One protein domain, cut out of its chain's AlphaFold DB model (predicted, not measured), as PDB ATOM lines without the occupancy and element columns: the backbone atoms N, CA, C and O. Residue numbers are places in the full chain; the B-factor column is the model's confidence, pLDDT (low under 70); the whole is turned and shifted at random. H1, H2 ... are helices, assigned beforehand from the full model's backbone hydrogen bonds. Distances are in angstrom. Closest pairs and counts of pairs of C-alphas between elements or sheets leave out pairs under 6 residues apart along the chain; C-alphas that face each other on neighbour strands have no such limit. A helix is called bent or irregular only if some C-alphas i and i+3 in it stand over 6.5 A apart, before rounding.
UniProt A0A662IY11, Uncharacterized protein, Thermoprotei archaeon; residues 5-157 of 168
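What this domain is: This is residues 5 to 157 of the 168 residues of an uncharacterized protein of Thermoprotei archaeon (UniProt A0A662IY11). This is an elongated bundle built round H4, a long helix folded back on itself, whose first arm H4a makes the core. H1 runs beside H4b, H3 runs back along H4a, and H5 crosses H4a. The printed part has 153 residues with five named helices, H1 to H5 in that order, and no named strand: all helix. It is compact, with a radius of gyration of the C-alphas of 17.1 A, and spans 55 by 32 by 24 A.

How they stand to each other: Start with H1, residues 5 to 32, which forms a hairpin with H2, residues 34 to 41; their closest C-alphas, Ala 25 and Ser 37, are 4.5 A apart. Next comes H3, residues 43 to 65. H4, residues 73 to 136, was assigned as one helix by its hydrogen bonds but is bent, with C-alphas 105 and 108 9.5 A apart; its arms are H4a, 73 to 105, and H4b, 108 to 136. H3 and H4a form a hairpin, closest at the C-alphas of Pro 44 and Ser 91, 5.9 A. H1 and H4b touch at a shallow tilt of 8 degrees, opposite ways, closest at the C-alphas of Ala 13 and Ser 124, 4.1 A. H5, residues 143 to 157, touches H4a at a steep tilt of 44 degrees, closest at the C-alphas of Gly 90 and Thr 155, 4.3 A. Every O i to N i+4 pair is within hydrogen-bond range in H1, H2 and H5, against 15 of 19 in H3, 27 of 29 in H4a and 21 of 25 in H4b.

Where its parts are: Find C-alpha 5 at (227.577, 134.737, 152.666); from there H1 runs 39.1 A. H4a measures 46.0 A, H4b 40.2 A and H3 33.6 A. H5 ends at C-alpha 157, (227.580, 163.720, 147.237).

The domain as a whole: The two C-alphas farthest apart, Gly 67 and Lys 108, are 57.6 A apart. The printed part has no cut and no long link. Confidence is under 70 at residues 32, 35 to 63, 67 to 76 and 78.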
ATOM      1  N   PHE A   5     227.711 134.579 154.103       85.38
ATOM      2  CA  PHE A   5     227.577 134.737 152.666       85.38
ATOM      3  C   PHE A   5     227.376 136.194 152.207       85.38
ATOM      4  O   PHE A   5     228.083 136.645 151.313       85.38
ATOM      5  N   VAL A   6     226.461 136.960 152.818       86.12
ATOM      6  CA  VAL A   6     226.220 138.374 152.455       86.12
ATOM      7  C   VAL A   6     227.455 139.231 152.745       86.12
ATOM      8  O   VAL A   6     227.829 140.071 151.930       86.12
ATOM      9  N   LEU A   7     228.128 138.970 153.867       84.31
ATOM     10  CA  LEU A   7     229.399 139.613 154.214       84.31
ATOM     11  C   LEU A   7     230.492 139.306 153.190       84.31
ATOM     12  O   LEU A   7     231.175 140.224 152.739       84.31
ATOM     13  N   ALA A   8     230.624 138.041 152.784       87.69
ATOM     14  CA  ALA A   8     231.574 137.646 151.752       87.69
ATOM     15  C   ALA A   8     231.280 138.352 150.420       87.69
ATOM     16  O   ALA A   8     232.207 138.855 149.789       87.69
ATOM     17  N   LEU A   9     230.008 138.465 150.021       90.88
ATOM     18  CA  LEU A   9     229.619 139.186 148.807       90.88
ATOM     19  C   LEU A   9     229.965 140.677 148.876       90.88
ATOM     20  O   LEU A   9     230.524 141.201 147.914       90.88
ATOM     21  N   PHE A  10     229.679 141.358 149.989       88.81
ATOM     22  CA  PHE A  10     230.043 142.770 150.147       88.81
ATOM     23  C   PHE A  10     231.552 142.988 150.193       88.81
ATOM     24  O   PHE A  10     232.044 143.934 149.582       88.81
ATOM     25  N   PHE A  11     232.297 142.106 150.857       87.44
ATOM     26  CA  PHE A  11     233.754 142.164 150.859       87.44
ATOM     27  C   PHE A  11     234.317 142.002 149.442       87.44
ATOM     28  O   PHE A  11     235.130 142.810 148.998       87.44
ATOM     29  N   LEU A  12     233.835 141.005 148.698       90.94
ATOM     30  CA  LEU A  12     234.276 140.751 147.330       90.94
ATOM     31  C   LEU A  12     233.877 141.898 146.387       90.94
ATOM     32  O   LEU A  12     234.669 142.303 145.538       90.94
ATOM     33  N   ALA A  13     232.687 142.477 146.580       91.12
ATOM     34  CA  ALA A  13     232.251 143.670 145.862       91.12
ATOM     35  C   ALA A  13     233.162 144.868 146.153       91.12
ATOM     36  O   ALA A  13     233.552 145.570 145.220       91.12
ATOM     37  N   PHE A  14     233.538 145.082 147.415       88.06
ATOM     38  CA  PHE A  14     234.440 146.158 147.815       88.06
ATOM     39  C   PHE A  14     235.833 145.996 147.201       88.06
ATOM     40  O   PHE A  14     236.350 146.934 146.599       88.06
ATOM     41  N   VAL A  15     236.414 144.797 147.271       88.75
ATOM     42  CA  VAL A  15     237.717 144.501 146.650       88.75
ATOM     43  C   VAL A  15     237.658 144.701 145.134       88.75
ATOM     44  O   VAL A  15     238.558 145.308 144.559       88.75
ATOM     45  N   SER A  16     236.576 144.257 144.492       90.12
ATOM     46  CA  SER A  16     236.353 144.453 143.056       90.12
ATOM     47  C   SER A  16     236.181 145.927 142.675       90.12
ATOM     48  O   SER A  16     236.571 146.342 141.588       90.12
ATOM     49  N   TYR A  17     235.599 146.736 143.558       89.50
ATOM     50  CA  TYR A  17     235.500 148.178 143.361       89.50
ATOM     51  C   TYR A  17     236.868 148.857 143.496       89.50
ATOM     52  O   TYR A  17     237.238 149.666 142.648       89.50
ATOM     53  N   LEU A  18     237.645 148.501 144.524       86.94
ATOM     54  CA  LEU A  18     238.995 149.036 144.715       86.94
ATOM     55  C   LEU A  18     239.916 148.684 143.544       86.94
ATOM     56  O   LEU A  18     240.681 149.538 143.100       86.94
ATOM     57  N   SER A  19     239.823 147.464 143.010       87.44
ATOM     58  CA  SER A  19     240.582 147.085 141.817       87.44
ATOM     59  C   SER A  19     240.124 147.854 140.577       87.44
ATOM     60  O   SER A  19     240.978 148.284 139.805       87.44
ATOM     61  N   ALA A  20     238.817 148.109 140.417       87.38
ATOM     62  CA  ALA A  20     238.295 148.968 139.351       87.38
ATOM     63  C   ALA A  20     238.917 150.368 139.421       87.38
ATOM     64  O   ALA A  20     239.477 150.850 138.438       87.38
ATOM     65  N   ALA A  21     238.846 151.000 140.596       85.31
ATOM     66  CA  ALA A  21     239.369 152.341 140.823       85.31
ATOM     67  C   ALA A  21     240.889 152.399 140.610       85.31
ATOM     68  O   ALA A  21     241.372 153.305 139.938       85.31
ATOM     69  N   ALA A  22     241.640 151.413 141.110       85.38
ATOM     70  CA  ALA A  22     243.089 151.345 140.934       85.38
ATOM     71  C   ALA A  22     243.495 151.172 139.461       85.38
ATOM     72  O   ALA A  22     244.388 151.872 138.986       85.38
ATOM     73  N   LEU A  23     242.826 150.281 138.720       86.50
ATOM     74  CA  LEU A  23     243.092 150.079 137.293       86.50
ATOM     75  C   LEU A  23     242.751 151.327 136.476       86.50
ATOM     76  O   LEU A  23     243.549 151.746 135.639       86.50
ATOM     77  N   ALA A  24     241.610 151.956 136.758       85.12
ATOM     78  CA  ALA A  24     241.231 153.221 136.141       85.12
ATOM     79  C   ALA A  24     242.280 154.305 136.407       85.12
ATOM     80  O   ALA A  24     242.705 154.987 135.480       85.12
ATOM     81  N   ALA A  25     242.734 154.429 137.655       82.44
ATOM     82  CA  ALA A  25     243.716 155.421 138.072       82.44
ATOM     83  C   ALA A  25     245.064 155.245 137.372       82.44
ATOM     84  O   ALA A  25     245.622 156.225 136.878       82.44
ATOM     85  N   LEU A  26     245.578 154.011 137.314       84.19
ATOM     86  CA  LEU A  26     246.849 153.700 136.658       84.19
ATOM     87  C   LEU A  26     246.793 154.038 135.167       84.19
ATOM     88  O   LEU A  26     247.658 154.748 134.663       84.19
ATOM     89  N   VAL A  27     245.732 153.605 134.486       84.50
ATOM     90  CA  VAL A  27     245.576 153.833 133.045       84.50
ATOM     91  C   VAL A  27     245.321 155.311 132.731       84.50
ATOM     92  O   VAL A  27     245.865 155.842 131.765       84.50
ATOM     93  N   LEU A  28     244.533 156.014 133.550       81.25
ATOM     94  CA  LEU A  28     244.280 157.450 133.372       81.25
ATOM     95  C   LEU A  28     245.512 158.303 133.671       81.25
ATOM     96  O   LEU A  28     245.702 159.321 133.008       81.25
ATOM     97  N   ARG A  29     246.366 157.888 134.613       80.75
ATOM     98  CA  ARG A  29     247.628 158.583 134.900       80.75
ATOM     99  C   ARG A  29     248.524 158.627 133.665       80.75
ATOM    100  O   ARG A  29     249.099 159.671 133.379       80.75
ATOM    101  N   GLU A  30     248.604 157.521 132.931       78.75
ATOM    102  CA  GLU A  30     249.398 157.431 131.702       78.75
ATOM    103  C   GLU A  30     248.729 158.130 130.509       78.75
ATOM    104  O   GLU A  30     249.419 158.727 129.686       78.75
ATOM    105  N   ALA A  31     247.395 158.082 130.407       74.56
ATOM    106  CA  ALA A  31     246.675 158.540 129.215       74.56
ATOM    107  C   ALA A  31     246.159 159.993 129.268       74.56
ATOM    108  O   ALA A  31     246.014 160.622 128.219       74.56
ATOM    109  N   ALA A  32     245.843 160.523 130.455       67.19
ATOM    110  CA  ALA A  32     245.151 161.807 130.637       67.19
ATOM    111  C   ALA A  32     245.768 162.724 131.716       67.19
ATOM    112  O   ALA A  32     245.338 163.870 131.843       67.19
ATOM    113  N   GLY A  33     246.780 162.256 132.458       71.81
ATOM    114  CA  GLY A  33     247.501 163.028 133.480       71.81
ATOM    115  C   GLY A  33     247.104 162.703 134.928       71.81
ATOM    116  O   GLY A  33     246.083 162.067 135.198       71.81
ATOM    117  N   GLU A  34     247.937 163.129 135.887       71.81
ATOM    118  CA  GLU A  34     247.776 162.812 137.320       71.81
ATOM    119  C   GLU A  34     246.519 163.421 137.957       71.81
ATOM    120  O   GLU A  34     245.924 162.798 138.837       71.81
ATOM    121  N   GLU A  35     246.067 164.585 137.486       67.56
ATOM    122  CA  GLU A  35     244.862 165.254 137.999       67.56
ATOM    123  C   GLU A  35     243.603 164.401 137.776       67.56
ATOM    124  O   GLU A  35     242.848 164.128 138.711       67.56
ATOM    125  N   VAL A  36     243.431 163.877 136.557       67.31
ATOM    126  CA  VAL A  36     242.291 163.018 136.185       67.31
ATOM    127  C   VAL A  36     242.341 161.678 136.926       67.31
ATOM    128  O   VAL A  36     241.306 161.122 137.294       67.31
ATOM    129  N   SER A  37     243.546 161.163 137.178       68.75
ATOM    130  CA  SER A  37     243.761 159.933 137.948       68.75
ATOM    131  C   SER A  37     243.344 160.089 139.415       68.75
ATOM    132  O   SER A  37     242.611 159.248 139.945       68.75
ATOM    133  N   SER A  38     243.752 161.186 140.060       67.38
ATOM    134  CA  SER A  38     243.437 161.480 141.464       67.38
ATOM    135  C   SER A  38     241.928 161.609 141.704       67.38
ATOM    136  O   SER A  38     241.385 161.022 142.649       67.38
ATOM    137  N   ASP A  39     241.228 162.291 140.796       66.56
ATOM    138  CA  ASP A  39     239.781 162.493 140.870       66.56
ATOM    139  C   ASP A  39     238.977 161.192 140.757       66.56
ATOM    140  O   ASP A  39     237.925 161.052 141.383       66.56
ATOM    141  N   VAL A  40     239.473 160.214 140.001       65.69
ATOM    142  CA  VAL A  40     238.804 158.916 139.829       65.69
ATOM    143  C   VAL A  40     239.170 157.935 140.950       65.69
ATOM    144  O   VAL A  40     238.323 157.150 141.379       65.69
ATOM    145  N   ALA A  41     240.403 157.987 141.463       66.81
ATOM    146  CA  ALA A  41     240.903 157.045 142.466       66.81
ATOM    147  C   ALA A  41     240.525 157.425 143.903       66.81
ATOM    148  O   ALA A  41     240.095 156.583 144.696       66.81
ATOM    149  N   VAL A  42     240.723 158.696 144.257       65.38
ATOM    150  CA  VAL A  42     240.712 159.160 145.651       65.38
ATOM    151  C   VAL A  42     239.394 159.829 145.994       65.38
ATOM    152  O   VAL A  42     238.877 159.632 147.096       65.38
ATOM    153  N   ALA A  43     238.817 160.591 145.062       65.81
ATOM    154  CA  ALA A  43     237.646 161.404 145.353       65.81
ATOM    155  C   ALA A  43     236.440 160.579 145.838       65.81
ATOM    156  O   ALA A  43     235.872 160.946 146.866       65.81
ATOM    157  N   PRO A  44     236.076 159.440 145.220       63.62
ATOM    158  CA  PRO A  44     234.966 158.629 145.709       63.62
ATOM    159  C   PRO A  44     235.227 158.073 147.116       63.62
ATOM    160  O   PRO A  44     234.361 158.160 147.978       63.62
ATOM    161  N   VAL A  45     236.435 157.565 147.392       63.56
ATOM    162  CA  VAL A  45     236.782 156.923 148.676       63.56
ATOM    163  C   VAL A  45     236.889 157.942 149.812       63.56
ATOM    164  O   VAL A  45     236.326 157.735 150.887       63.56
ATOM    165  N   ALA A  46     237.545 159.079 149.573       64.31
ATOM    166  CA  ALA A  46     237.652 160.160 150.552       64.31
ATOM    167  C   ALA A  46     236.275 160.747 150.914       64.31
ATOM    168  O   ALA A  46     236.050 161.173 152.049       64.31
ATOM    169  N   ARG A  47     235.324 160.726 149.970       64.19
ATOM    170  CA  ARG A  47     233.951 161.226 150.162       64.19
ATOM    171  C   ARG A  47     233.055 160.261 150.950       64.19
ATOM    172  O   ARG A  47     232.052 160.703 151.505       64.19
ATOM    173  N   LEU A  48     233.436 158.988 151.086       63.69
ATOM    174  CA  LEU A  48     232.734 158.002 151.925       63.69
ATOM    175  C   LEU A  48     233.083 158.101 153.409       63.69
ATOM    176  O   LEU A  48     232.280 157.701 154.253       63.69
ATOM    177  N   GLY A  49     234.261 158.646 153.731       64.50
ATOM    178  CA  GLY A  49     234.762 158.774 155.101       64.50
ATOM    179  C   GLY A  49     233.736 159.369 156.072       64.50
ATOM    180  O   GLY A  49     233.411 158.706 157.057       64.50
ATOM    181  N   PRO A  50     233.146 160.549 155.788       67.19
ATOM    182  CA  PRO A  50     232.160 161.177 156.666       67.19
ATOM    183  C   PRO A  50     230.936 160.299 156.927       67.19
ATOM    184  O   PRO A  50     230.446 160.252 158.049       67.19
ATOM    185  N   TYR A  51     230.460 159.560 155.926       65.06
ATOM    186  CA  TYR A  51     229.293 158.698 156.085       65.06
ATOM    187  C   TYR A  51     229.587 157.468 156.923       65.06
ATOM    188  O   TYR A  51     228.767 157.111 157.763       65.06
ATOM    189  N   VAL A  52     230.748 156.840 156.744       63.78
ATOM    190  CA  VAL A  52     231.176 155.726 157.598       63.78
ATOM    191  C   VAL A  52     231.328 156.207 159.045       63.78
ATOM    192  O   VAL A  52     230.822 155.566 159.964       63.78
ATOM    193  N   LEU A  53     231.933 157.381 159.242       65.69
ATOM    194  CA  LEU A  53     232.155 157.977 160.562       65.69
ATOM    195  C   LEU A  53     230.844 158.351 161.260       65.69
ATOM    196  O   LEU A  53     230.675 158.060 162.438       65.69
ATOM    197  N   VAL A  54     229.895 158.939 160.537       66.06
ATOM    198  CA  VAL A  54     228.569 159.297 161.063       66.06
ATOM    199  C   VAL A  54     227.735 158.042 161.331       66.06
ATOM    200  O   VAL A  54     227.127 157.921 162.391       66.06
ATOM    201  N   SER A  55     227.743 157.074 160.413       62.00
ATOM    202  CA  SER A  55     226.878 155.888 160.494       62.00
ATOM    203  C   SER A  55     227.353 154.854 161.515       62.00
ATOM    204  O   SER A  55     226.532 154.097 162.021       62.00
ATOM    205  N   ILE A  56     228.653 154.808 161.829       65.56
ATOM    206  CA  ILE A  56     229.212 153.951 162.890       65.56
ATOM    207  C   ILE A  56     229.367 154.744 164.190       65.56
ATOM    208  O   ILE A  56     229.014 154.259 165.265       65.56
ATOM    209  N   GLY A  57     229.865 155.977 164.095       66.50
ATOM    210  CA  GLY A  57     230.190 156.816 165.242       66.50
ATOM    211  C   GLY A  57     228.962 157.251 166.026       66.50
ATOM    212  O   GLY A  57     228.984 157.137 167.246       66.50
ATOM    213  N   ILE A  58     227.873 157.677 165.369       68.06
ATOM    214  CA  ILE A  58     226.657 158.110 166.080       68.06
ATOM    215  C   ILE A  58     226.025 156.952 166.866       68.06
ATOM    216  O   ILE A  58     225.771 157.125 168.060       68.06
ATOM    217  N   PRO A  59     225.810 155.758 166.283       63.66
ATOM    218  CA  PRO A  59     225.255 154.660 167.060       63.66
ATOM    219  C   PRO A  59     226.188 154.121 168.146       63.66
ATOM    220  O   PRO A  59     225.724 153.700 169.207       63.66
ATOM    221  N   TRP A  60     227.502 154.167 167.924       66.81
ATOM    222  CA  TRP A  60     228.476 153.825 168.957       66.81
ATOM    223  C   TRP A  60     228.451 154.832 170.118       66.81
ATOM    224  O   TRP A  60     228.385 154.426 171.277       66.81
ATOM    225  N   LEU A  61     228.376 156.136 169.835       69.81
ATOM    226  CA  LEU A  61     228.232 157.170 170.867       69.81
ATOM    227  C   LEU A  61     226.933 156.992 171.666       69.81
ATOM    228  O   LEU A  61     226.941 157.075 172.892       69.81
ATOM    229  N   LEU A  62     225.822 156.706 170.979       63.44
ATOM    230  CA  LEU A  62     224.518 156.474 171.602       63.44
ATOM    231  C   LEU A  62     224.531 155.266 172.541       63.44
ATOM    232  O   LEU A  62     223.942 155.335 173.616       63.44
ATOM    233  N   THR A  63     225.221 154.178 172.187       65.19
ATOM    234  CA  THR A  63     225.328 153.012 173.085       65.19
ATOM    235  C   THR A  63     226.177 153.291 174.321       65.19
ATOM    236  O   THR A  63     225.853 152.777 175.392       65.19
ATOM    237  N   ILE A  64     227.205 154.139 174.207       70.75
ATOM    238  CA  ILE A  64     227.989 154.618 175.353       70.75
ATOM    239  C   ILE A  64     227.129 155.508 176.262       70.75
ATOM    240  O   ILE A  64     227.097 155.278 177.469       70.75
ATOM    241  N   ILE A  65     226.405 156.480 175.695       73.81
ATOM    242  CA  ILE A  65     225.582 157.440 176.454       73.81
ATOM    243  C   ILE A  65     224.398 156.751 177.142       73.81
ATOM    244  O   ILE A  65     224.109 157.031 178.302       73.81
ATOM    245  N   LEU A  66     223.709 155.847 176.442       71.75
ATOM    246  CA  LEU A  66     222.502 155.186 176.946       71.75
ATOM    247  C   LEU A  66     222.810 153.957 177.821       71.75
ATOM    248  O   LEU A  66     221.889 153.327 178.334       71.75
ATOM    249  N   GLY A  67     224.084 153.571 177.975       65.44
ATOM    250  CA  GLY A  67     224.496 152.399 178.762       65.44
ATOM    251  C   GLY A  67     224.027 151.051 178.191       65.44
ATOM    252  O   GLY A  67     224.153 150.012 178.839       65.44
ATOM    253  N   MET A  68     223.494 151.039 176.967       64.06
ATOM    254  CA  MET A  68     222.856 149.875 176.354       64.06
ATOM    255  C   MET A  68     223.868 149.021 175.581       64.06
ATOM    256  O   MET A  68     223.803 148.910 174.355       64.06
ATOM    257  N   ARG A  69     224.799 148.376 176.297       58.91
ATOM    258  CA  ARG A  69     225.839 147.502 175.706       58.91
ATOM    259  C   ARG A  69     225.295 146.379 174.800       58.91
ATOM    260  O   ARG A  69     226.036 145.904 173.950       58.91
ATOM    261  N   GLY A  70     224.024 145.986 174.940       56.66
ATOM    262  CA  GLY A  70     223.359 144.980 174.095       56.66
ATOM    263  C   GLY A  70     222.629 145.521 172.856       56.66
ATOM    264  O   GLY A  70     222.153 144.734 172.048       56.66
ATOM    265  N   VAL A  71     222.529 146.844 172.675       60.84
ATOM    266  CA  VAL A  71     221.746 147.461 171.581       60.84
ATOM    267  C   VAL A  71     222.601 147.800 170.362       60.84
ATOM    268  O   VAL A  71     222.066 148.236 169.351       60.84
ATOM    269  N   LEU A  72     223.911 147.530 170.392       61.72
ATOM    270  CA  LEU A  72     224.800 147.747 169.244       61.72
ATOM    271  C   LEU A  72     224.410 146.888 168.026       61.72
ATOM    272  O   LEU A  72     224.709 147.259 166.895       61.72
ATOM    273  N   GLU A  73     223.705 145.773 168.236       64.56
ATOM    274  CA  GLU A  73     223.269 144.885 167.156       64.56
ATOM    275  C   GLU A  73     222.345 145.581 166.157       64.56
ATOM    276  O   GLU A  73     222.498 145.387 164.954       64.56
ATOM    277  N   LEU A  74     221.414 146.419 166.623       65.69
ATOM    278  CA  LEU A  74     220.445 147.096 165.761       65.69
ATOM    279  C   LEU A  74     221.114 148.094 164.791       65.69
ATOM    280  O   LEU A  74     220.937 147.939 163.583       65.69
ATOM    281  N   PRO A  75     221.915 149.078 165.242       65.19
ATOM    282  CA  PRO A  75     222.588 149.992 164.335       65.19
ATOM    283  C   PRO A  75     223.679 149.326 163.502       65.19
ATOM    284  O   PRO A  75     223.871 149.718 162.357       65.19
ATOM    285  N   LEU A  76     224.357 148.298 164.016       68.69
ATOM    286  CA  LEU A  76     225.336 147.541 163.232       68.69
ATOM    287  C   LEU A  76     224.636 146.733 162.127       68.69
ATOM    288  O   LEU A  76     225.116 146.671 160.995       68.69
ATOM    289  N   THR A  77     223.439 146.216 162.408       72.12
ATOM    290  CA  THR A  77     222.558 145.596 161.410       72.12
ATOM    291  C   THR A  77     222.059 146.623 160.393       72.12
ATOM    292  O   THR A  77     222.121 146.357 159.197       72.12
ATOM    293  N   MET A  78     221.630 147.818 160.816       69.69
ATOM    294  CA  MET A  78     221.245 148.894 159.888       69.69
ATOM    295  C   MET A  78     222.423 149.350 159.021       69.69
ATOM    296  O   MET A  78     222.256 149.557 157.821       69.69
ATOM    297  N   PHE A  79     223.623 149.448 159.591       73.88
ATOM    298  CA  PHE A  79     224.837 149.777 158.855       73.88
ATOM    299  C   PHE A  79     225.133 148.727 157.781       73.88
ATOM    300  O   PHE A  79     225.282 149.063 156.608       73.88
ATOM    301  N   MET A  80     225.143 147.448 158.155       76.31
ATOM    302  CA  MET A  80     225.443 146.354 157.229       76.31
ATOM    303  C   MET A  80     224.365 146.148 156.162       76.31
ATOM    304  O   MET A  80     224.689 145.836 155.019       76.31
ATOM    305  N   LEU A  81     223.089 146.295 156.522       78.81
ATOM    306  CA  LEU A  81     221.982 146.043 155.601       78.81
ATOM    307  C   LEU A  81     221.674 147.248 154.719       78.81
ATOM    308  O   LEU A  81     221.289 147.058 153.581       78.81
ATOM    309  N   VAL A  82     221.821 148.480 155.199       79.81
ATOM    310  CA  VAL A  82     221.414 149.668 154.431       79.81
ATOM    311  C   VAL A  82     222.630 150.445 153.956       79.81
ATOM    312  O   VAL A  82     222.776 150.704 152.765       79.81
ATOM    313  N   ILE A  83     223.529 150.797 154.872       81.88
ATOM    314  CA  ILE A  83     224.605 151.745 154.578       81.88
ATOM    315  C   ILE A  83     225.684 151.122 153.690       81.88
ATOM    316  O   ILE A  83     226.041 151.721 152.682       81.88
ATOM    317  N   VAL A  84     226.170 149.918 154.003       83.44
ATOM    318  CA  VAL A  84     227.210 149.227 153.216       83.44
ATOM    319  C   VAL A  84     226.818 149.040 151.742       83.44
ATOM    320  O   VAL A  84     227.579 149.487 150.878       83.44
ATOM    321  N   PRO A  85     225.659 148.441 151.402       86.50
ATOM    322  CA  PRO A  85     225.266 148.315 150.001       86.50
ATOM    323  C   PRO A  85     225.041 149.670 149.323       86.50
ATOM    324  O   PRO A  85     225.428 149.831 148.167       86.50
ATOM    325  N   SER A  86     224.462 150.655 150.023       86.62
ATOM    326  CA  SER A  86     224.277 152.003 149.474       86.62
ATOM    327  C   SER A  86     225.597 152.726 149.219       86.62
ATOM    328  O   SER A  86     225.710 153.446 148.230       86.62
ATOM    329  N   ILE A  87     226.606 152.517 150.067       83.81
ATOM    330  CA  ILE A  87     227.959 153.041 149.876       83.81
ATOM    331  C   ILE A  87     228.598 152.407 148.644       83.81
ATOM    332  O   ILE A  87     229.082 153.134 147.781       83.81
ATOM    333  N   LEU A  88     228.585 151.076 148.534       87.44
ATOM    334  CA  LEU A  88     229.186 150.377 147.395       87.44
ATOM    335  C   LEU A  88     228.542 150.811 146.078       87.44
ATOM    336  O   LEU A  88     229.237 151.223 145.149       87.44
ATOM    337  N   MET A  89     227.211 150.788 146.026       89.06
ATOM    338  CA  MET A  89     226.478 151.161 144.824       89.06
ATOM    339  C   MET A  89     226.609 152.656 144.514       89.06
ATOM    340  O   MET A  89     226.824 153.025 143.362       89.06
ATOM    341  N   GLY A  90     226.543 153.516 145.532       85.56
ATOM    342  CA  GLY A  90     226.696 154.960 145.365       85.56
ATOM    343  C   GLY A  90     228.091 155.351 144.880       85.56
ATOM    344  O   GLY A  90     228.224 156.212 144.014       85.56
ATOM    345  N   SER A  91     229.125 154.660 145.363       83.25
ATOM    346  CA  SER A  91     230.511 154.859 144.915       83.25
ATOM    347  C   SER A  91     230.705 154.408 143.476       83.25
ATOM    348  O   SER A  91     231.281 155.144 142.685       83.25
ATOM    349  N   LEU A  92     230.177 153.235 143.111       87.38
ATOM    350  CA  LEU A  92     230.213 152.739 141.733       87.38
ATOM    351  C   LEU A  92     229.545 153.717 140.768       87.38
ATOM    352  O   LEU A  92     230.134 154.064 139.746       87.38
ATOM    353  N   LEU A  93     228.330 154.165 141.095       87.38
ATOM    354  CA  LEU A  93     227.573 155.101 140.266       87.38
ATOM    355  C   LEU A  93     228.276 156.455 140.167       87.38
ATOM    356  O   LEU A  93     228.397 156.993 139.069       87.38
ATOM    357  N   SER A  94     228.791 156.972 141.283       84.00
ATOM    358  CA  SER A  94     229.575 158.204 141.290       84.00
ATOM    359  C   SER A  94     230.805 158.073 140.395       84.00
ATOM    360  O   SER A  94     231.008 158.917 139.532       84.00
ATOM    361  N   SER A  95     231.608 157.017 140.544       83.94
ATOM    362  CA  SER A  95     232.811 156.807 139.729       83.94
ATOM    363  C   SER A  95     232.483 156.674 138.243       83.94
ATOM    364  O   SER A  95     233.154 157.285 137.417       83.94
ATOM    365  N   TRP A  96     231.402 155.972 137.890       86.06
ATOM    366  CA  TRP A  96     230.910 155.927 136.511       86.06
ATOM    367  C   TRP A  96     230.551 157.315 135.972       86.06
ATOM    368  O   TRP A  96     230.963 157.662 134.866       86.06
ATOM    369  N   LEU A  97     229.831 158.129 136.747       85.12
ATOM    370  CA  LEU A  97     229.483 159.497 136.354       85.12
ATOM    371  C   LEU A  97     230.730 160.373 136.178       85.12
ATOM    372  O   LEU A  97     230.838 161.075 135.174       85.12
ATOM    373  N   LEU A  98     231.694 160.292 137.102       82.06
ATOM    374  CA  LEU A  98     232.973 161.006 137.011       82.06
ATOM    375  C   LEU A  98     233.730 160.626 135.730       82.06
ATOM    376  O   LEU A  98     234.232 161.500 135.026       82.06
ATOM    377  N   MET A  99     233.756 159.341 135.375       83.62
ATOM    378  CA  MET A  99     234.412 158.868 134.153       83.62
ATOM    379  C   MET A  99     233.690 159.307 132.878       83.62
ATOM    380  O   MET A  99     234.347 159.658 131.900       83.62
ATOM    381  N   VAL A 100     232.354 159.350 132.879       85.38
ATOM    382  CA  VAL A 100     231.572 159.899 131.759       85.38
ATOM    383  C   VAL A 100     231.826 161.402 131.602       85.38
ATOM    384  O   VAL A 100     232.007 161.879 130.482       85.38
ATOM    385  N   MET A 101     231.912 162.151 132.704       82.75
ATOM    386  CA  MET A 101     232.281 163.571 132.666       82.75
ATOM    387  C   MET A 101     233.718 163.774 132.170       82.75
ATOM    388  O   MET A 101     233.962 164.660 131.350       82.75
ATOM    389  N   ALA A 102     234.662 162.930 132.594       78.31
ATOM    390  CA  ALA A 102     236.034 162.950 132.096       78.31
ATOM    391  C   ALA A 102     236.102 162.623 130.592       78.31
ATOM    392  O   ALA A 102     236.862 163.255 129.860       78.31
ATOM    393  N   LEU A 103     235.265 161.705 130.099       84.38
ATOM    394  CA  LEU A 103     235.122 161.418 128.668       84.38
ATOM    395  C   LEU A 103     234.578 162.613 127.888       84.38
ATOM    396  O   LEU A 103     235.096 162.923 126.818       84.38
ATOM    397  N   ALA A 104     233.579 163.311 128.426       84.56
ATOM    398  CA  ALA A 104     233.037 164.513 127.799       84.56
ATOM    399  C   ALA A 104     234.062 165.662 127.737       84.56
ATOM    400  O   ALA A 104     234.071 166.410 126.762       84.56
ATOM    401  N   ARG A 105     234.929 165.798 128.752       79.69
ATOM    402  CA  ARG A 105     235.932 166.877 128.841       79.69
ATOM    403  C   ARG A 105     237.219 166.592 128.065       79.69
ATOM    404  O   ARG A 105     237.682 167.452 127.324       79.69
ATOM    405  N   TYR A 106     237.798 165.405 128.234       77.25
ATOM    406  CA  TYR A 106     239.116 165.050 127.689       77.25
ATOM    407  C   TYR A 106     239.030 164.168 126.432       77.25
ATOM    408  O   TYR A 106     240.035 163.922 125.762       77.25
ATOM    409  N   GLY A 107     237.832 163.711 126.063       80.75
ATOM    410  CA  GLY A 107     237.608 162.934 124.850       80.75
ATOM    411  C   GLY A 107     238.270 161.555 124.902       80.75
ATOM    412  O   GLY A 107     238.316 160.896 125.936       80.75
ATOM    413  N   LYS A 108     238.788 161.091 123.760       84.38
ATOM    414  CA  LYS A 108     239.267 159.707 123.578       84.38
ATOM    415  C   LYS A 108     240.417 159.290 124.510       84.38
ATOM    416  O   LYS A 108     240.636 158.091 124.649       84.38
ATOM    417  N   SER A 109     241.126 160.223 125.148       78.75
ATOM    418  CA  SER A 109     242.235 159.918 126.067       78.75
ATOM    419  C   SER A 109     241.792 159.202 127.349       78.75
ATOM    420  O   SER A 109     242.577 158.467 127.938       78.75
ATOM    421  N   THR A 110     240.530 159.340 127.765       81.44
ATOM    422  CA  THR A 110     239.993 158.692 128.980       81.44
ATOM    423  C   THR A 110     239.314 157.350 128.703       81.44
ATOM    424  O   THR A 110     239.005 156.596 129.628       81.44
ATOM    425  N   LEU A 111     239.132 157.006 127.424       85.31
ATOM    426  CA  LEU A 111     238.509 155.762 126.976       85.31
ATOM    427  C   LEU A 111     239.250 154.499 127.469       85.31
ATOM    428  O   LEU A 111     238.572 153.580 127.933       85.31
ATOM    429  N   PRO A 112     240.600 154.445 127.479       83.81
ATOM    430  CA  PRO A 112     241.337 153.336 128.085       83.81
ATOM    431  C   PRO A 112     241.031 153.171 129.579       83.81
ATOM    432  O   PRO A 112     240.874 152.048 130.053       83.81
ATOM    433  N   GLY A 113     240.869 154.281 130.308       84.19
ATOM    434  CA  GLY A 113     240.487 154.268 131.721       84.19
ATOM    435  C   GLY A 113     239.116 153.630 131.940       84.19
ATOM    436  O   GLY A 113     238.973 152.763 132.799       84.19
ATOM    437  N   ILE A 114     238.120 153.996 131.124       85.75
ATOM    438  CA  ILE A 114     236.762 153.415 131.165       85.75
ATOM    439  C   ILE A 114     236.793 151.918 130.869       85.75
ATOM    440  O   ILE A 114     236.157 151.130 131.575       85.75
ATOM    441  N   LEU A 115     237.555 151.512 129.854       88.81
ATOM    442  CA  LEU A 115     237.714 150.102 129.513       88.81
ATOM    443  C   LEU A 115     238.379 149.314 130.647       88.81
ATOM    444  O   LEU A 115     237.938 148.206 130.929       88.81
ATOM    445  N   ALA A 116     239.366 149.891 131.335       87.31
ATOM    446  CA  ALA A 116     240.028 149.263 132.480       87.31
ATOM    447  C   ALA A 116     239.133 149.196 133.734       87.31
ATOM    448  O   ALA A 116     239.186 148.223 134.485       87.31
ATOM    449  N   PHE A 117     238.278 150.200 133.945       88.44
ATOM    450  CA  PHE A 117     237.333 150.254 135.066       88.44
ATOM    451  C   PHE A 117     236.148 149.303 134.900       88.44
ATOM    452  O   PHE A 117     235.683 148.706 135.873       88.44
ATOM    453  N   SER A 118     235.630 149.175 133.676       89.38
ATOM    454  CA  SER A 118     234.324 148.556 133.445       89.38
ATOM    455  C   SER A 118     234.202 147.092 133.898       89.38
ATOM    456  O   SER A 118     233.187 146.789 134.535       89.38
ATOM    457  N   PRO A 119     235.175 146.178 133.687       90.94
ATOM    458  CA  PRO A 119     234.996 144.781 134.079       90.94
ATOM    459  C   PRO A 119     234.957 144.591 135.606       90.94
ATOM    460  O   PRO A 119     233.981 144.011 136.094       90.94
ATOM    461  N   PRO A 120     235.914 145.121 136.400       90.00
ATOM    462  CA  PRO A 120     235.842 145.009 137.856       90.00
ATOM    463  C   PRO A 120     234.692 145.827 138.468       90.00
ATOM    464  O   PRO A 120     234.091 145.393 139.454       90.00
ATOM    465  N   ALA A 121     234.309 146.963 137.873       89.69
ATOM    466  CA  ALA A 121     233.134 147.716 138.320       89.69
ATOM    467  C   ALA A 121     231.832 146.925 138.106       89.69
ATOM    468  O   ALA A 121     230.974 146.886 138.988       89.69
ATOM    469  N   THR A 122     231.700 146.237 136.967       91.94
ATOM    470  CA  THR A 122     230.540 145.383 136.666       91.94
ATOM    471  C   THR A 122     230.460 144.202 137.628       91.94
ATOM    472  O   THR A 122     229.382 143.892 138.137       91.94
ATOM    473  N   LEU A 123     231.599 143.573 137.935       92.44
ATOM    474  CA  LEU A 123     231.669 142.499 138.926       92.44
ATOM    475  C   LEU A 123     231.240 142.998 140.316       92.44
ATOM    476  O   LEU A 123     230.435 142.348 140.983       92.44
ATOM    477  N   SER A 124     231.704 144.179 140.726       91.94
ATOM    478  CA  SER A 124     231.314 144.795 141.999       91.94
ATOM    479  C   SER A 124     229.811 145.097 142.074       91.94
ATOM    480  O   SER A 124     229.152 144.756 143.065       91.94
ATOM    481  N   ALA A 125     229.239 145.659 141.005       92.69
ATOM    482  CA  ALA A 125     227.804 145.910 140.905       92.69
ATOM    483  C   ALA A 125     227.000 144.604 140.985       92.69
ATOM    484  O   ALA A 125     226.038 144.509 141.749       92.69
ATOM    485  N   PHE A 126     227.425 143.567 140.257       93.88
ATOM    486  CA  PHE A 126     226.772 142.260 140.269       93.88
ATOM    487  C   PHE A 126     226.768 141.628 141.667       93.88
ATOM    488  O   PHE A 126     225.723 141.166 142.132       93.88
ATOM    489  N   LEU A 127     227.907 141.638 142.362       93.50
ATOM    490  CA  LEU A 127     228.035 141.090 143.715       93.50
ATOM    491  C   LEU A 127     227.177 141.864 144.727       93.50
ATOM    492  O   LEU A 127     226.495 141.251 145.551       93.50
ATOM    493  N   THR A 128     227.141 143.194 144.615       91.44
ATOM    494  CA  THR A 128     226.292 144.053 145.455       91.44
ATOM    495  C   THR A 128     224.809 143.758 145.224       91.44
ATOM    496  O   THR A 128     224.060 143.562 146.182       91.44
ATOM    497  N   LEU A 129     224.376 143.637 143.966       91.50
ATOM    498  CA  LEU A 129     222.996 143.280 143.621       91.50
ATOM    499  C   LEU A 129     222.625 141.871 144.100       91.50
ATOM    500  O   LEU A 129     221.521 141.666 144.604       91.50
ATOM    501  N   LYS A 130     223.543 140.902 144.004       91.50
ATOM    502  CA  LYS A 130     223.343 139.549 144.548       91.50
ATOM    503  C   LYS A 130     223.173 139.560 146.066       91.50
ATOM    504  O   LYS A 130     222.287 138.873 146.574       91.50
ATOM    505  N   ALA A 131     223.969 140.353 146.781       89.81
ATOM    506  CA  ALA A 131     223.832 140.516 148.226       89.81
ATOM    507  C   ALA A 131     222.481 141.151 148.586       89.81
ATOM    508  O   ALA A 131     221.768 140.641 149.450       89.81
ATOM    509  N   LEU A 132     222.085 142.205 147.867       89.31
ATOM    510  CA  LEU A 132     220.790 142.864 148.040       89.31
ATOM    511  C   LEU A 132     219.611 141.929 147.786       89.31
ATOM    512  O   LEU A 132     218.662 141.937 148.565       89.31
ATOM    513  N   TRP A 133     219.686 141.099 146.745       88.56
ATOM    514  CA  TRP A 133     218.668 140.091 146.456       88.56
ATOM    515  C   TRP A 133     218.509 139.101 147.613       88.56
ATOM    516  O   TRP A 133     217.393 138.821 148.043       88.56
ATOM    517  N   HIS A 134     219.626 138.621 148.168       86.81
ATOM    518  CA  HIS A 134     219.592 137.738 149.332       86.81
ATOM    519  C   HIS A 134     218.998 138.408 150.569       86.81
ATOM    520  O   HIS A 134     218.232 137.768 151.284       86.81
ATOM    521  N   ILE A 135     219.321 139.678 150.825       85.25
ATOM    522  CA  ILE A 135     218.749 140.419 151.955       85.25
ATOM    523  C   ILE A 135     217.247 140.646 151.751       85.25
ATOM    524  O   ILE A 135     216.472 140.505 152.694       85.25
ATOM    525  N   ALA A 136     216.825 140.956 150.526       82.81
ATOM    526  CA  ALA A 136     215.439 141.262 150.193       82.81
ATOM    527  C   ALA A 136     214.461 140.129 150.509       82.81
ATOM    528  O   ALA A 136     213.329 140.404 150.898       82.81
ATOM    529  N   CYS A 137     214.902 138.870 150.418       80.69
ATOM    530  CA  CYS A 137     214.104 137.714 150.835       80.69
ATOM    531  C   CYS A 137     213.697 137.758 152.319       80.69
ATOM    532  O   CYS A 137     212.714 137.126 152.696       80.69
ATOM    533  N   PHE A 138     214.433 138.499 153.150       78.75
ATOM    534  CA  PHE A 138     214.221 138.599 154.595       78.75
ATOM    535  C   PHE A 138     213.853 140.018 155.052       78.75
ATOM    536  O   PHE A 138     213.607 140.237 156.239       78.75
ATOM    537  N   ALA A 139     213.835 140.987 154.136       75.81
ATOM    538  CA  ALA A 139     213.651 142.392 154.458       75.81
ATOM    539  C   ALA A 139     212.185 142.839 154.295       75.81
ATOM    540  O   ALA A 139     211.455 142.321 153.448       75.81
ATOM    541  N   PRO A 140     211.730 143.834 155.077       77.06
ATOM    542  CA  PRO A 140     210.384 144.384 154.945       77.06
ATOM    543  C   PRO A 140     210.184 145.101 153.597       77.06
ATOM    544  O   PRO A 140     211.132 145.620 153.008       77.06
ATOM    545  N   ARG A 141     208.922 145.208 153.143       73.94
ATOM    546  CA  ARG A 141     208.518 145.757 151.824       73.94
ATOM    547  C   ARG A 141     209.078 147.153 151.476       73.94
ATOM    548  O   ARG A 141     209.103 147.502 150.304       73.94
ATOM    549  N   GLY A 142     209.541 147.941 152.451       73.81
ATOM    550  CA  GLY A 142     210.134 149.272 152.239       73.81
ATOM    551  C   GLY A 142     211.664 149.310 152.112       73.81
ATOM    552  O   GLY A 142     212.219 150.362 151.806       73.81
ATOM    553  N   TYR A 143     212.360 148.193 152.332       79.44
ATOM    554  CA  TYR A 143     213.825 148.149 152.406       79.44
ATOM    555  C   TYR A 143     214.521 148.667 151.137       79.44
ATOM    556  O   TYR A 143     215.436 149.485 151.223       79.44
ATOM    557  N   PHE A 144     214.047 148.267 149.954       79.94
ATOM    558  CA  PHE A 144     214.616 148.737 148.688       79.94
ATOM    559  C   PHE A 144     214.467 150.243 148.479       79.94
ATOM    560  O   PHE A 144     215.360 150.864 147.914       79.94
ATOM    561  N   LEU A 145     213.365 150.836 148.948       80.38
ATOM    562  CA  LEU A 145     213.131 152.275 148.825       80.38
ATOM    563  C   LEU A 145     214.129 153.044 149.695       80.38
ATOM    564  O   LEU A 145     214.745 153.998 149.228       80.38
ATOM    565  N   VAL A 146     214.364 152.569 150.922       80.88
ATOM    566  CA  VAL A 146     215.383 153.138 151.814       80.88
ATOM    567  C   VAL A 146     216.766 153.057 151.167       80.88
ATOM    568  O   VAL A 146     217.461 154.068 151.086       80.88
ATOM    569  N   ILE A 147     217.148 151.895 150.630       84.50
ATOM    570  CA  ILE A 147     218.434 151.742 149.935       84.50
ATOM    571  C   ILE A 147     218.545 152.656 148.727       84.50
ATOM    572  O   ILE A 147     219.607 153.238 148.518       84.50
ATOM    573  N   LEU A 148     217.483 152.805 147.939       83.94
ATOM    574  CA  LEU A 148     217.483 153.691 146.782       83.94
ATOM    575  C   LEU A 148     217.777 155.134 147.208       83.94
ATOM    576  O   LEU A 148     218.665 155.755 146.635       83.94
ATOM    577  N   VAL A 149     217.097 155.631 148.248       82.69
ATOM    578  CA  VAL A 149     217.298 156.988 148.787       82.69
ATOM    579  C   VAL A 149     218.727 157.185 149.292       82.69
ATOM    580  O   VAL A 149     219.369 158.179 148.963       82.69
ATOM    581  N   PHE A 150     219.266 156.242 150.064       82.06
ATOM    582  CA  PHE A 150     220.647 156.361 150.534       82.06
ATOM    583  C   PHE A 150     221.647 156.276 149.379       82.06
ATOM    584  O   PHE A 150     222.592 157.057 149.331       82.06
ATOM    585  N   THR A 151     221.423 155.390 148.412       84.81
ATOM    586  CA  THR A 151     222.299 155.240 147.243       84.81
ATOM    587  C   THR A 151     222.320 156.511 146.403       84.81
ATOM    588  O   THR A 151     223.397 156.951 146.005       84.81
ATOM    589  N   THR A 152     221.166 157.141 146.159       82.81
ATOM    590  CA  THR A 152     221.105 158.396 145.399       82.81
ATOM    591  C   THR A 152     221.813 159.518 146.148       82.81
ATOM    592  O   THR A 152     222.659 160.180 145.554       82.81
ATOM    593  N   LEU A 153     221.563 159.681 147.453       81.88
ATOM    594  CA  LEU A 153     222.253 160.681 148.277       81.88
ATOM    595  C   LEU A 153     223.781 160.507 148.240       81.88
ATOM    596  O   LEU A 153     224.507 161.483 148.048       81.88
ATOM    597  N   MET A 154     224.263 159.268 148.374       80.19
ATOM    598  CA  MET A 154     225.694 158.949 148.307       80.19
ATOM    599  C   MET A 154     226.269 159.220 146.914       80.19
ATOM    600  O   MET A 154     227.353 159.786 146.803       80.19
ATOM    601  N   THR A 155     225.529 158.868 145.858       80.94
ATOM    602  CA  THR A 155     225.931 159.123 144.465       80.94
ATOM    603  C   THR A 155     226.079 160.622 144.214       80.94
ATOM    604  O   THR A 155     227.111 161.066 143.720       80.94
ATOM    605  N   PHE A 156     225.082 161.423 144.609       79.19
ATOM    606  CA  PHE A 156     225.112 162.873 144.416       79.19
ATOM    607  C   PHE A 156     226.237 163.541 145.203       79.19
ATOM    608  O   PHE A 156     226.954 164.358 144.632       79.19
ATOM    609  N   ASN A 157     226.448 163.180 146.475       73.94
ATOM    610  CA  ASN A 157     227.580 163.720 147.237       73.94
ATOM    611  C   ASN A 157     228.933 163.293 146.635       73.94
ATOM    612  O   ASN A 157     229.904 164.051 146.633       73.94
TER     613      ASN A 157